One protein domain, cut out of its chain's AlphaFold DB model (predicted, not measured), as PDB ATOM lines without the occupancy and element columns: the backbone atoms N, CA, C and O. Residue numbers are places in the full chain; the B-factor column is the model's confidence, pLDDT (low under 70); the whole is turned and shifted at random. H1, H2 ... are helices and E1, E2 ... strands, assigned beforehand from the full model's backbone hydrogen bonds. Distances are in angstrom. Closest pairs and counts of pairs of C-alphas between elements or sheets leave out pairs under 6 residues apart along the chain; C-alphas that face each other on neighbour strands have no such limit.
ATOM      1  N   GLY A   3     -24.991  -3.430 -29.155       91.25
ATOM      2  CA  GLY A   3     -24.178  -2.215 -29.237       91.25
ATOM      3  C   GLY A   3     -24.039  -1.524 -27.883       91.25
ATOM      4  O   GLY A   3     -22.926  -1.296 -27.416       91.25
ATOM      5  N   ALA A   4     -25.164  -1.216 -27.233       94.81
ATOM      6  CA  ALA A   4     -25.192  -0.570 -25.922       94.81
ATOM      7  C   ALA A   4     -26.411  -0.997 -25.094       94.81
ATOM      8  O   ALA A   4     -27.511  -1.133 -25.625       94.81
ATOM      9  N   THR A   5     -26.231  -1.120 -23.778       95.44
ATOM     10  CA  THR A   5     -27.338  -1.202 -22.815       95.44
ATOM     11  C   THR A   5     -27.738   0.210 -22.405       95.44
ATOM     12  O   THR A   5     -26.890   0.987 -21.969       95.44
ATOM     13  N   LYS A   6     -29.014   0.554 -22.567       94.25
ATOM     14  CA  LYS A   6     -29.565   1.875 -22.241       94.25
ATOM     15  C   LYS A   6     -30.152   1.922 -20.838       94.25
ATOM     16  O   LYS A   6     -29.976   2.921 -20.153       94.25
ATOM     17  N   ASP A   7     -30.834   0.857 -20.425       92.75
ATOM     18  CA  ASP A   7     -31.471   0.769 -19.111       92.75
ATOM     19  C   ASP A   7     -31.653  -0.696 -18.686       92.75
ATOM     20  O   ASP A   7     -31.785  -1.583 -19.533       92.75
ATOM     21  N   VAL A   8     -31.676  -0.952 -17.377       92.00
ATOM     22  CA  VAL A   8     -31.872  -2.283 -16.783       92.00
ATOM     23  C   VAL A   8     -32.963  -2.207 -15.727       92.00
ATOM     24  O   VAL A   8     -32.841  -1.511 -14.724       92.00
ATOM     25  N   ARG A   9     -34.018  -3.003 -15.908       88.56
ATOM     26  CA  ARG A   9     -35.179  -3.055 -15.016       88.56
ATOM     27  C   ARG A   9     -35.282  -4.436 -14.403       88.56
ATOM     28  O   ARG A   9     -36.021  -5.294 -14.883       88.56
ATOM     29  N   ALA A  10     -34.535  -4.641 -13.321       87.12
ATOM     30  CA  ALA A  10     -34.478  -5.927 -12.628       87.12
ATOM     31  C   ALA A  10     -35.864  -6.407 -12.162       87.12
ATOM     32  O   ALA A  10     -36.186  -7.581 -12.302       87.12
ATOM     33  N   ALA A  11     -36.711  -5.490 -11.683       82.38
ATOM     34  CA  ALA A  11     -38.041  -5.819 -11.171       82.38
ATOM     35  C   ALA A  11     -38.981  -6.428 -12.229       82.38
ATOM     36  O   ALA A  11     -39.787  -7.294 -11.907       82.38
ATOM     37  N   SER A  12     -38.870  -5.996 -13.488       81.62
ATOM     38  CA  SER A  12     -39.669  -6.517 -14.604       81.62
ATOM     39  C   SER A  12     -38.894  -7.503 -15.484       81.62
ATOM     40  O   SER A  12     -39.444  -7.966 -16.481       81.62
ATOM     41  N   ALA A  13     -37.635  -7.800 -15.134       87.38
ATOM     42  CA  ALA A  13     -36.684  -8.580 -15.926       87.38
ATOM     43  C   ALA A  13     -36.539  -8.081 -17.381       87.38
ATOM     44  O   ALA A  13     -36.482  -8.871 -18.317       87.38
ATOM     45  N   GLN A  14     -36.494  -6.756 -17.580       90.25
ATOM     46  CA  GLN A  14     -36.365  -6.142 -18.911       90.25
ATOM     47  C   GLN A  14     -35.090  -5.309 -19.027       90.25
ATOM     48  O   GLN A  14     -34.648  -4.690 -18.058       90.25
ATOM     49  N   ILE A  15     -34.512  -5.273 -20.227       91.81
ATOM     50  CA  ILE A  15     -33.311  -4.499 -20.546       91.81
ATOM     51  C   ILE A  15     -33.573  -3.742 -21.847       91.81
ATOM     52  O   ILE A  15     -33.944  -4.355 -22.847       91.81
ATOM     53  N   ASP A  16     -33.347  -2.431 -21.838       91.69
ATOM     54  CA  ASP A  16     -33.379  -1.627 -23.057       91.69
ATOM     55  C   ASP A  16     -31.998  -1.646 -23.691       91.69
ATOM     56  O   ASP A  16     -30.992  -1.344 -23.040       91.69
ATOM     57  N   VAL A  17     -31.947  -1.975 -24.974       94.00
ATOM     58  CA  VAL A  17     -30.694  -2.116 -25.705       94.00
ATOM     59  C   VAL A  17     -30.764  -1.429 -27.058       94.00
ATOM     60  O   VAL A  17     -31.815  -1.350 -27.685       94.00
ATOM     61  N   GLU A  18     -29.614  -0.961 -27.523       95.56
ATOM     62  CA  GLU A  18     -29.392  -0.548 -28.903       95.56
ATOM     63  C   GLU A  18     -28.449  -1.555 -29.561       95.56
ATOM     64  O   GLU A  18     -27.414  -1.925 -28.997       95.56
ATOM     65  N   GLY A  19     -28.805  -2.027 -30.751       93.94
ATOM     66  CA  GLY A  19     -28.007  -2.996 -31.486       93.94
ATOM     67  C   GLY A  19     -28.713  -3.513 -32.730       93.94
ATOM     68  O   GLY A  19     -29.799  -3.066 -33.089       93.94
ATOM     69  N   GLU A  20     -28.084  -4.486 -33.374       94.38
ATOM     70  CA  GLU A  20     -28.600  -5.136 -34.577       94.38
ATOM     71  C   GLU A  20     -29.154  -6.523 -34.229       94.38
ATOM     72  O   GLU A  20     -28.446  -7.341 -33.629       94.38
ATOM     73  N   ALA A  21     -30.398  -6.810 -34.610       90.25
ATOM     74  CA  ALA A  21     -30.993  -8.137 -34.487       90.25
ATOM     75  C   ALA A  21     -30.957  -8.856 -35.843       90.25
ATOM     76  O   ALA A  21     -31.428  -8.322 -36.843       90.25
ATOM     77  N   VAL A  22     -30.428 -10.082 -35.871       90.56
ATOM     78  CA  VAL A  22     -30.453 -10.949 -37.058       90.56
ATOM     79  C   VAL A  22     -31.571 -11.966 -36.870       90.56
ATOM     80  O   VAL A  22     -31.513 -12.779 -35.948       90.56
ATOM     81  N   LEU A  23     -32.589 -11.917 -37.730       90.44
ATOM     82  CA  LEU A  23     -33.707 -12.859 -37.704       90.44
ATOM     83  C   LEU A  23     -33.516 -13.938 -38.768       90.44
ATOM     84  O   LEU A  23     -33.335 -13.644 -39.948       90.44
ATOM     85  N   PHE A  24     -33.607 -15.197 -38.349       90.69
ATOM     86  CA  PHE A  24     -33.641 -16.335 -39.261       90.69
ATOM     87  C   PHE A  24     -35.089 -16.682 -39.588       90.69
ATOM     88  O   PHE A  24     -35.927 -16.716 -38.691       90.69
ATOM     89  N   ALA A  25     -35.377 -17.020 -40.847       87.19
ATOM     90  CA  ALA A  25     -36.726 -17.407 -41.277       87.19
ATOM     91  C   ALA A  25     -37.292 -18.626 -40.518       87.19
ATOM     92  O   ALA A  25     -38.502 -18.824 -40.481       87.19
ATOM     93  N   THR A  26     -36.421 -19.445 -39.921       89.56
ATOM     94  CA  THR A  26     -36.776 -20.616 -39.107       89.56
ATOM     95  C   THR A  26     -36.898 -20.316 -37.612       89.56
ATOM     96  O   THR A  26     -37.364 -21.171 -36.863       89.56
ATOM     97  N   GLY A  27     -36.453 -19.140 -37.160       88.44
ATOM     98  CA  GLY A  27     -36.512 -18.741 -35.758       88.44
ATOM     99  C   GLY A  27     -37.887 -18.176 -35.392       88.44
ATOM    100  O   GLY A  27     -38.510 -17.511 -36.222       88.44
ATOM    101  N   PRO A  28     -38.376 -18.404 -34.161       88.25
ATOM    102  CA  PRO A  28     -39.612 -17.784 -33.712       88.25
ATOM    103  C   PRO A  28     -39.420 -16.270 -33.583       88.25
ATOM    104  O   PRO A  28     -38.450 -15.798 -32.992       88.25
ATOM    105  N   PHE A  29     -40.368 -15.508 -34.116       90.31
ATOM    106  CA  PHE A  29     -40.485 -14.072 -33.897       90.31
ATOM    107  C   PHE A  29     -41.961 -13.710 -33.730       90.31
ATOM    108  O   PHE A  29     -42.841 -14.408 -34.234       90.31
ATOM    109  N   ALA A  30     -42.228 -12.618 -33.020       91.44
ATOM    110  CA  ALA A  30     -43.567 -12.078 -32.836       91.44
ATOM    111  C   ALA A  30     -43.580 -10.609 -33.255       91.44
ATOM    112  O   ALA A  30     -42.609  -9.882 -33.040       91.44
ATOM    113  N   LYS A  31     -44.684 -10.168 -33.863       91.88
ATOM    114  CA  LYS A  31     -44.901  -8.749 -34.144       91.88
ATOM    115  C   LYS A  31     -45.383  -8.062 -32.863       91.88
ATOM    116  O   LYS A  31     -46.256  -8.595 -32.178       91.88
ATOM    117  N   MET A  32     -44.844  -6.880 -32.573       95.19
ATOM    118  CA  MET A  32     -45.353  -6.052 -31.479       95.19
ATOM    119  C   MET A  32     -46.798  -5.611 -31.770       95.19
ATOM    120  O   MET A  32     -47.108  -5.280 -32.920       95.19
ATOM    121  N   PRO A  33     -47.694  -5.658 -30.771       96.12
ATOM    122  CA  PRO A  33     -49.066  -5.183 -30.913       96.12
ATOM    123  C   PRO A  33     -49.126  -3.653 -30.976       96.12
ATOM    124  O   PRO A  33     -48.320  -2.973 -30.354       96.12
ATOM    125  N   ASP A  34     -50.134  -3.118 -31.665       95.69
ATOM    126  CA  ASP A  34     -50.369  -1.668 -31.735       95.69
ATOM    127  C   ASP A  34     -51.223  -1.156 -30.548       95.69
ATOM    128  O   ASP A  34     -51.320   0.046 -30.314       95.69
ATOM    129  N   ASP A  35     -51.872  -2.062 -29.802       95.19
ATOM    130  CA  ASP A  35     -52.859  -1.770 -28.747       95.19
ATOM    131  C   ASP A  35     -52.352  -1.960 -27.303       95.19
ATOM    132  O   ASP A  35     -53.090  -1.714 -26.338       95.19
ATOM    133  N   LEU A  36     -51.105  -2.410 -27.146       94.94
ATOM    134  CA  LEU A  36     -50.431  -2.644 -25.866       94.94
ATOM    135  C   LEU A  36     -49.043  -2.010 -25.915       94.94
ATOM    136  O   LEU A  36     -48.409  -2.001 -26.968       94.94
ATOM    137  N   SER A  37     -48.545  -1.511 -24.783       94.38
ATOM    138  CA  SER A  37     -47.178  -0.995 -24.735       94.38
ATOM    139  C   SER A  37     -46.152  -2.109 -24.939       94.38
ATOM    140  O   SER A  37     -46.378  -3.269 -24.574       94.38
ATOM    141  N   ASP A  38     -44.981  -1.741 -25.459       93.44
ATOM    142  CA  ASP A  38     -43.909  -2.700 -25.715       93.44
ATOM    143  C   ASP A  38     -43.524  -3.485 -24.460       93.44
ATOM    144  O   ASP A  38     -43.333  -4.697 -24.505       93.44
ATOM    145  N   ARG A  39     -43.479  -2.811 -23.307       92.62
ATOM    146  CA  ARG A  39     -43.118  -3.422 -22.021       92.62
ATOM    147  C   ARG A  39     -44.116  -4.476 -21.579       92.62
ATOM    148  O   ARG A  39     -43.716  -5.522 -21.067       92.62
ATOM    149  N   LEU A  40     -45.400  -4.197 -21.769       94.31
ATOM    150  CA  LEU A  40     -46.471  -5.124 -21.446       94.31
ATOM    151  C   LEU A  40     -46.422  -6.345 -22.370       94.31
ATOM    152  O   LEU A  40     -46.451  -7.480 -21.895       94.31
ATOM    153  N   ALA A  41     -46.284  -6.122 -23.678       95.88
ATOM    154  CA  ALA A  41     -46.179  -7.193 -24.661       95.88
ATOM    155  C   ALA A  41     -44.940  -8.075 -24.420       95.88
ATOM    156  O   ALA A  41     -45.061  -9.298 -24.389       95.88
ATOM    157  N   LEU A  42     -43.773  -7.477 -24.155       94.69
ATOM    158  CA  LEU A  42     -42.550  -8.205 -23.800       94.69
ATOM    159  C   LEU A  42     -42.709  -9.001 -22.503       94.69
ATOM    160  O   LEU A  42     -42.256 -10.143 -22.428       94.69
ATOM    161  N   ALA A  43     -43.388  -8.439 -21.496       94.69
ATOM    162  CA  ALA A  43     -43.681  -9.172 -20.273       94.69
ATOM    163  C   ALA A  43     -44.502 -10.432 -20.572       94.69
ATOM    164  O   ALA A  43     -44.161 -11.488 -20.051       94.69
ATOM    165  N   VAL A  44     -45.521 -10.351 -21.430       95.56
ATOM    166  CA  VAL A  44     -46.312 -11.518 -21.855       95.56
ATOM    167  C   VAL A  44     -45.475 -12.506 -22.670       95.56
ATOM    168  O   VAL A  44     -45.562 -13.711 -22.437       95.56
ATOM    169  N   PHE A  45     -44.644 -12.024 -23.597       95.00
ATOM    170  CA  PHE A  45     -43.823 -12.875 -24.462       95.00
ATOM    171  C   PHE A  45     -42.808 -13.735 -23.709       95.00
ATOM    172  O   PHE A  45     -42.582 -14.871 -24.118       95.00
ATOM    173  N   ASP A  46     -42.294 -13.253 -22.578       93.31
ATOM    174  CA  ASP A  46     -41.434 -14.011 -21.654       93.31
ATOM    175  C   ASP A  46     -42.049 -15.356 -21.217       93.31
ATOM    176  O   ASP A  46     -41.341 -16.323 -20.951       93.31
ATOM    177  N   VAL A  47     -43.383 -15.449 -21.183       94.44
ATOM    178  CA  VAL A  47     -44.112 -16.655 -20.768       94.44
ATOM    179  C   VAL A  47     -45.184 -17.083 -21.773       94.44
ATOM    180  O   VAL A  47     -46.126 -17.788 -21.412       94.44
ATOM    181  N   LEU A 203     -51.276 -12.653 -26.038       97.75
ATOM    182  CA  LEU A 203     -51.749 -11.270 -26.161       97.75
ATOM    183  C   LEU A 203     -53.280 -11.204 -26.168       97.75
ATOM    184  O   LEU A 203     -53.857 -10.309 -25.553       97.75
ATOM    185  N   GLN A 204     -53.944 -12.159 -26.828       98.00
ATOM    186  CA  GLN A 204     -55.402 -12.215 -26.864       98.00
ATOM    187  C   GLN A 204     -56.002 -12.410 -25.470       98.00
ATOM    188  O   GLN A 204     -57.022 -11.801 -25.174       98.00
ATOM    189  N   MET A 205     -55.343 -13.143 -24.568       98.06
ATOM    190  CA  MET A 205     -55.808 -13.257 -23.181       98.06
ATOM    191  C   MET A 205     -55.892 -11.906 -22.464       98.06
ATOM    192  O   MET A 205     -56.846 -11.668 -21.730       98.06
ATOM    193  N   LEU A 206     -54.941 -10.991 -22.687       97.56
ATOM    194  CA  LEU A 206     -55.034  -9.648 -22.103       97.56
ATOM    195  C   LEU A 206     -56.216  -8.850 -22.676       97.56
ATOM    196  O   LEU A 206     -56.770  -7.987 -21.998       97.56
ATOM    197  N   ARG A 207     -56.626  -9.133 -23.913       97.44
ATOM    198  CA  ARG A 207     -57.801  -8.502 -24.531       97.44
ATOM    199  C   ARG A 207     -59.104  -9.110 -24.018       97.44
ATOM    200  O   ARG A 207     -60.050  -8.378 -23.749       97.44
ATOM    201  N   ASP A 208     -59.130 -10.428 -23.850       97.88
ATOM    202  CA  ASP A 208     -60.301 -11.182 -23.397       97.88
ATOM    203  C   ASP A 208     -60.583 -10.967 -21.900       97.88
ATOM    204  O   ASP A 208     -61.735 -11.029 -21.468       97.88
ATOM    205  N   PHE A 209     -59.545 -10.687 -21.104       97.81
ATOM    206  CA  PHE A 209     -59.635 -10.543 -19.652       97.81
ATOM    207  C   PHE A 209     -59.151  -9.154 -19.186       97.81
ATOM    208  O   PHE A 209     -57.994  -8.994 -18.788       97.81
ATOM    209  N   PRO A 210     -60.029  -8.132 -19.144       97.25
ATOM    210  CA  PRO A 210     -59.640  -6.772 -18.757       97.25
ATOM    211  C   PRO A 210     -59.007  -6.664 -17.361       97.25
ATOM    212  O   PRO A 210     -58.056  -5.910 -17.171       97.25
ATOM    213  N   ALA A 211     -59.487  -7.443 -16.384       97.69
ATOM    214  CA  ALA A 211     -58.918  -7.458 -15.032       97.69
ATOM    215  C   ALA A 211     -57.483  -8.019 -15.006       97.69
ATOM    216  O   ALA A 211     -56.630  -7.514 -14.274       97.69
ATOM    217  N   LEU A 212     -57.206  -9.020 -15.849       97.88
ATOM    218  CA  LEU A 212     -55.871  -9.581 -16.036       97.88
ATOM    219  C   LEU A 212     -54.929  -8.552 -16.664       97.88
ATOM    220  O   LEU A 212     -53.828  -8.341 -16.157       97.88
ATOM    221  N   ARG A 213     -55.378  -7.875 -17.727       97.31
ATOM    222  CA  ARG A 213     -54.627  -6.781 -18.354       97.31
ATOM    223  C   ARG A 213     -54.292  -5.688 -17.350       97.31
ATOM    224  O   ARG A 213     -53.120  -5.360 -17.207       97.31
ATOM    225  N   ALA A 214     -55.279  -5.211 -16.595       97.12
ATOM    226  CA  ALA A 214     -55.066  -4.180 -15.586       97.12
ATOM    227  C   ALA A 214     -54.045  -4.611 -14.518       97.12
ATOM    228  O   ALA A 214     -53.283  -3.786 -14.019       97.12
ATOM    229  N   LEU A 215     -54.014  -5.893 -14.135       96.50
ATOM    230  CA  LEU A 215     -52.997  -6.409 -13.217       96.50
ATOM    231  C   LEU A 215     -51.599  -6.416 -13.849       96.50
ATOM    232  O   LEU A 215     -50.636  -6.003 -13.204       96.50
ATOM    233  N   PHE A 216     -51.484  -6.868 -15.097       95.50
ATOM    234  CA  PHE A 216     -50.208  -6.887 -15.808       95.50
ATOM    235  C   PHE A 216     -49.659  -5.472 -16.045       95.50
ATOM    236  O   PHE A 216     -48.469  -5.252 -15.831       95.50
ATOM    237  N   GLU A 217     -50.507  -4.511 -16.412       95.00
ATOM    238  CA  GLU A 217     -50.138  -3.094 -16.544       95.00
ATOM    239  C   GLU A 217     -49.561  -2.566 -15.220       95.00
ATOM    240  O   GLU A 217     -48.432  -2.069 -15.180       95.00
ATOM    241  N   ARG A 218     -50.254  -2.796 -14.092       93.31
ATOM    242  CA  ARG A 218     -49.753  -2.395 -12.762       93.31
ATOM    243  C   ARG A 218     -48.391  -3.000 -12.419       93.31
ATOM    244  O   ARG A 218     -47.573  -2.319 -11.810       93.31
ATOM    245  N   ARG A 219     -48.154  -4.270 -12.764       91.44
ATOM    246  CA  ARG A 219     -46.935  -5.001 -12.371       91.44
ATOM    247  C   ARG A 219     -45.743  -4.782 -13.303       91.44
ATOM    248  O   ARG A 219     -44.607  -4.893 -12.846       91.44
ATOM    249  N   TYR A 220     -45.978  -4.530 -14.591       89.38
ATOM    250  CA  TYR A 220     -44.927  -4.608 -15.615       89.38
ATOM    251  C   TYR A 220     -44.796  -3.369 -16.500       89.38
ATOM    252  O   TYR A 220     -43.779  -3.225 -17.179       89.38
ATOM    253  N   GLU A 221     -45.783  -2.475 -16.512       81.94
ATOM    254  CA  GLU A 221     -45.717  -1.252 -17.314       81.94
ATOM    255  C   GLU A 221     -45.197  -0.057 -16.513       81.94
ATOM    256  O   GLU A 221     -44.410   0.744 -17.035       81.94
ATOM    257  N   ALA A 222     -45.601   0.041 -15.241       63.62
ATOM    258  CA  ALA A 222     -45.194   1.128 -14.368       63.62
ATOM    259  C   ALA A 222     -43.664   1.242 -14.336       63.62
ATOM    260  O   ALA A 222     -42.939   0.266 -14.119       63.62
TER     261      ALA A 222
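AT A GLANCE: This is residues 3 to 47 and 203 to 222 of the 227 residues of the protein "L-erythro-3,5-diaminohexanoate dehydrogenase" of Polyangiaceae bacterium (UniProt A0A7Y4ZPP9). A two-stranded hairpin, E1 and E2, lies at one end of a loose, open domain, and a small group of three short helices, H1, H2 and H3, lies toward the other, with the long unnamed stretch of residues 20 to 37 joining the two. In that group H2 and H3 form a V, and H1 stands crosswise near its open ends, at Leu 203 and Tyr 220; between hairpin and helices the chain swings out in a long loop, of which residues 21 to 29 stick out. The printed part has 65 residues, with two named strands and then three named helices in the order E1, E2, H1, H2, H3; the sheet, E1 - E2, is antiparallel, and the class is mixed, helices and strands. The whole is loose, with a radius of gyration of the C-alphas of 13.4 A and spans of 37 by 28 by 19 A.

IN THESE COORDINATES: Find C-alpha 3 at (-24.178, -2.215, -29.237); from there E1 runs through residues 3 to 9, 18.0 A long. E2 follows at residues 14 to 19, 15.4 A long. Go on past residues 20 to 37, which hold no named element, to C-alpha 38 at (-43.909, -2.700, -25.715), where H1 begins; it takes residues 38 to 45, 10.3 A long. After the cut, H2 takes residues 203 to 208, 9.0 A long. H3 takes residues 210 to 220, 15.2 A long, and ends at C-alpha 220, at (-44.927, -4.608, -15.615).

HOW THE PARTS SIT: Look first at the hairpin: E1 and E2 are antiparallel, with 167 degrees between their directions. N 6 and O 16 are 2.8 A apart and N 16 and O 7 are 2.9 A apart, both within hydrogen-bond range. From E2 to H1 the closest C-alphas are those of Gln 14 and Arg 39, 7.9 A apart. H1 and H3 touch, closest at the C-alphas of Leu 40 and Tyr 220, 6.1 A apart, and are only just about perpendicular, at 73 degrees. H1 and H2 are close but not clearly touching, with the C-alphas of Val 44 and Leu 203 closest at 6.9 A. H2 and H3 only just touch, with 3 pairs of C-alphas within 8 A, and only at the corner; the closest are those of Leu 206 and Arg 213, 4.7 A apart. They run opposite ways at a steep tilt of 43 degrees. E1 is apart from H1, H2 and H3. In H1, H2 and H3 every O i to N i+4 pair is within hydrogen-bond range.

THE WHOLE: The C-alphas farthest apart, those of Gly 3 and Ala 211, are 37.9 A from each other. Residues 48 to 202 are not printed, and C-alphas 47 and 203 are 10.8 A apart across the cut. The link from E2 to H1 is long, at 18 residues. The model's mean pLDDT over the printed part is 92.6, and residue 222 is under 70.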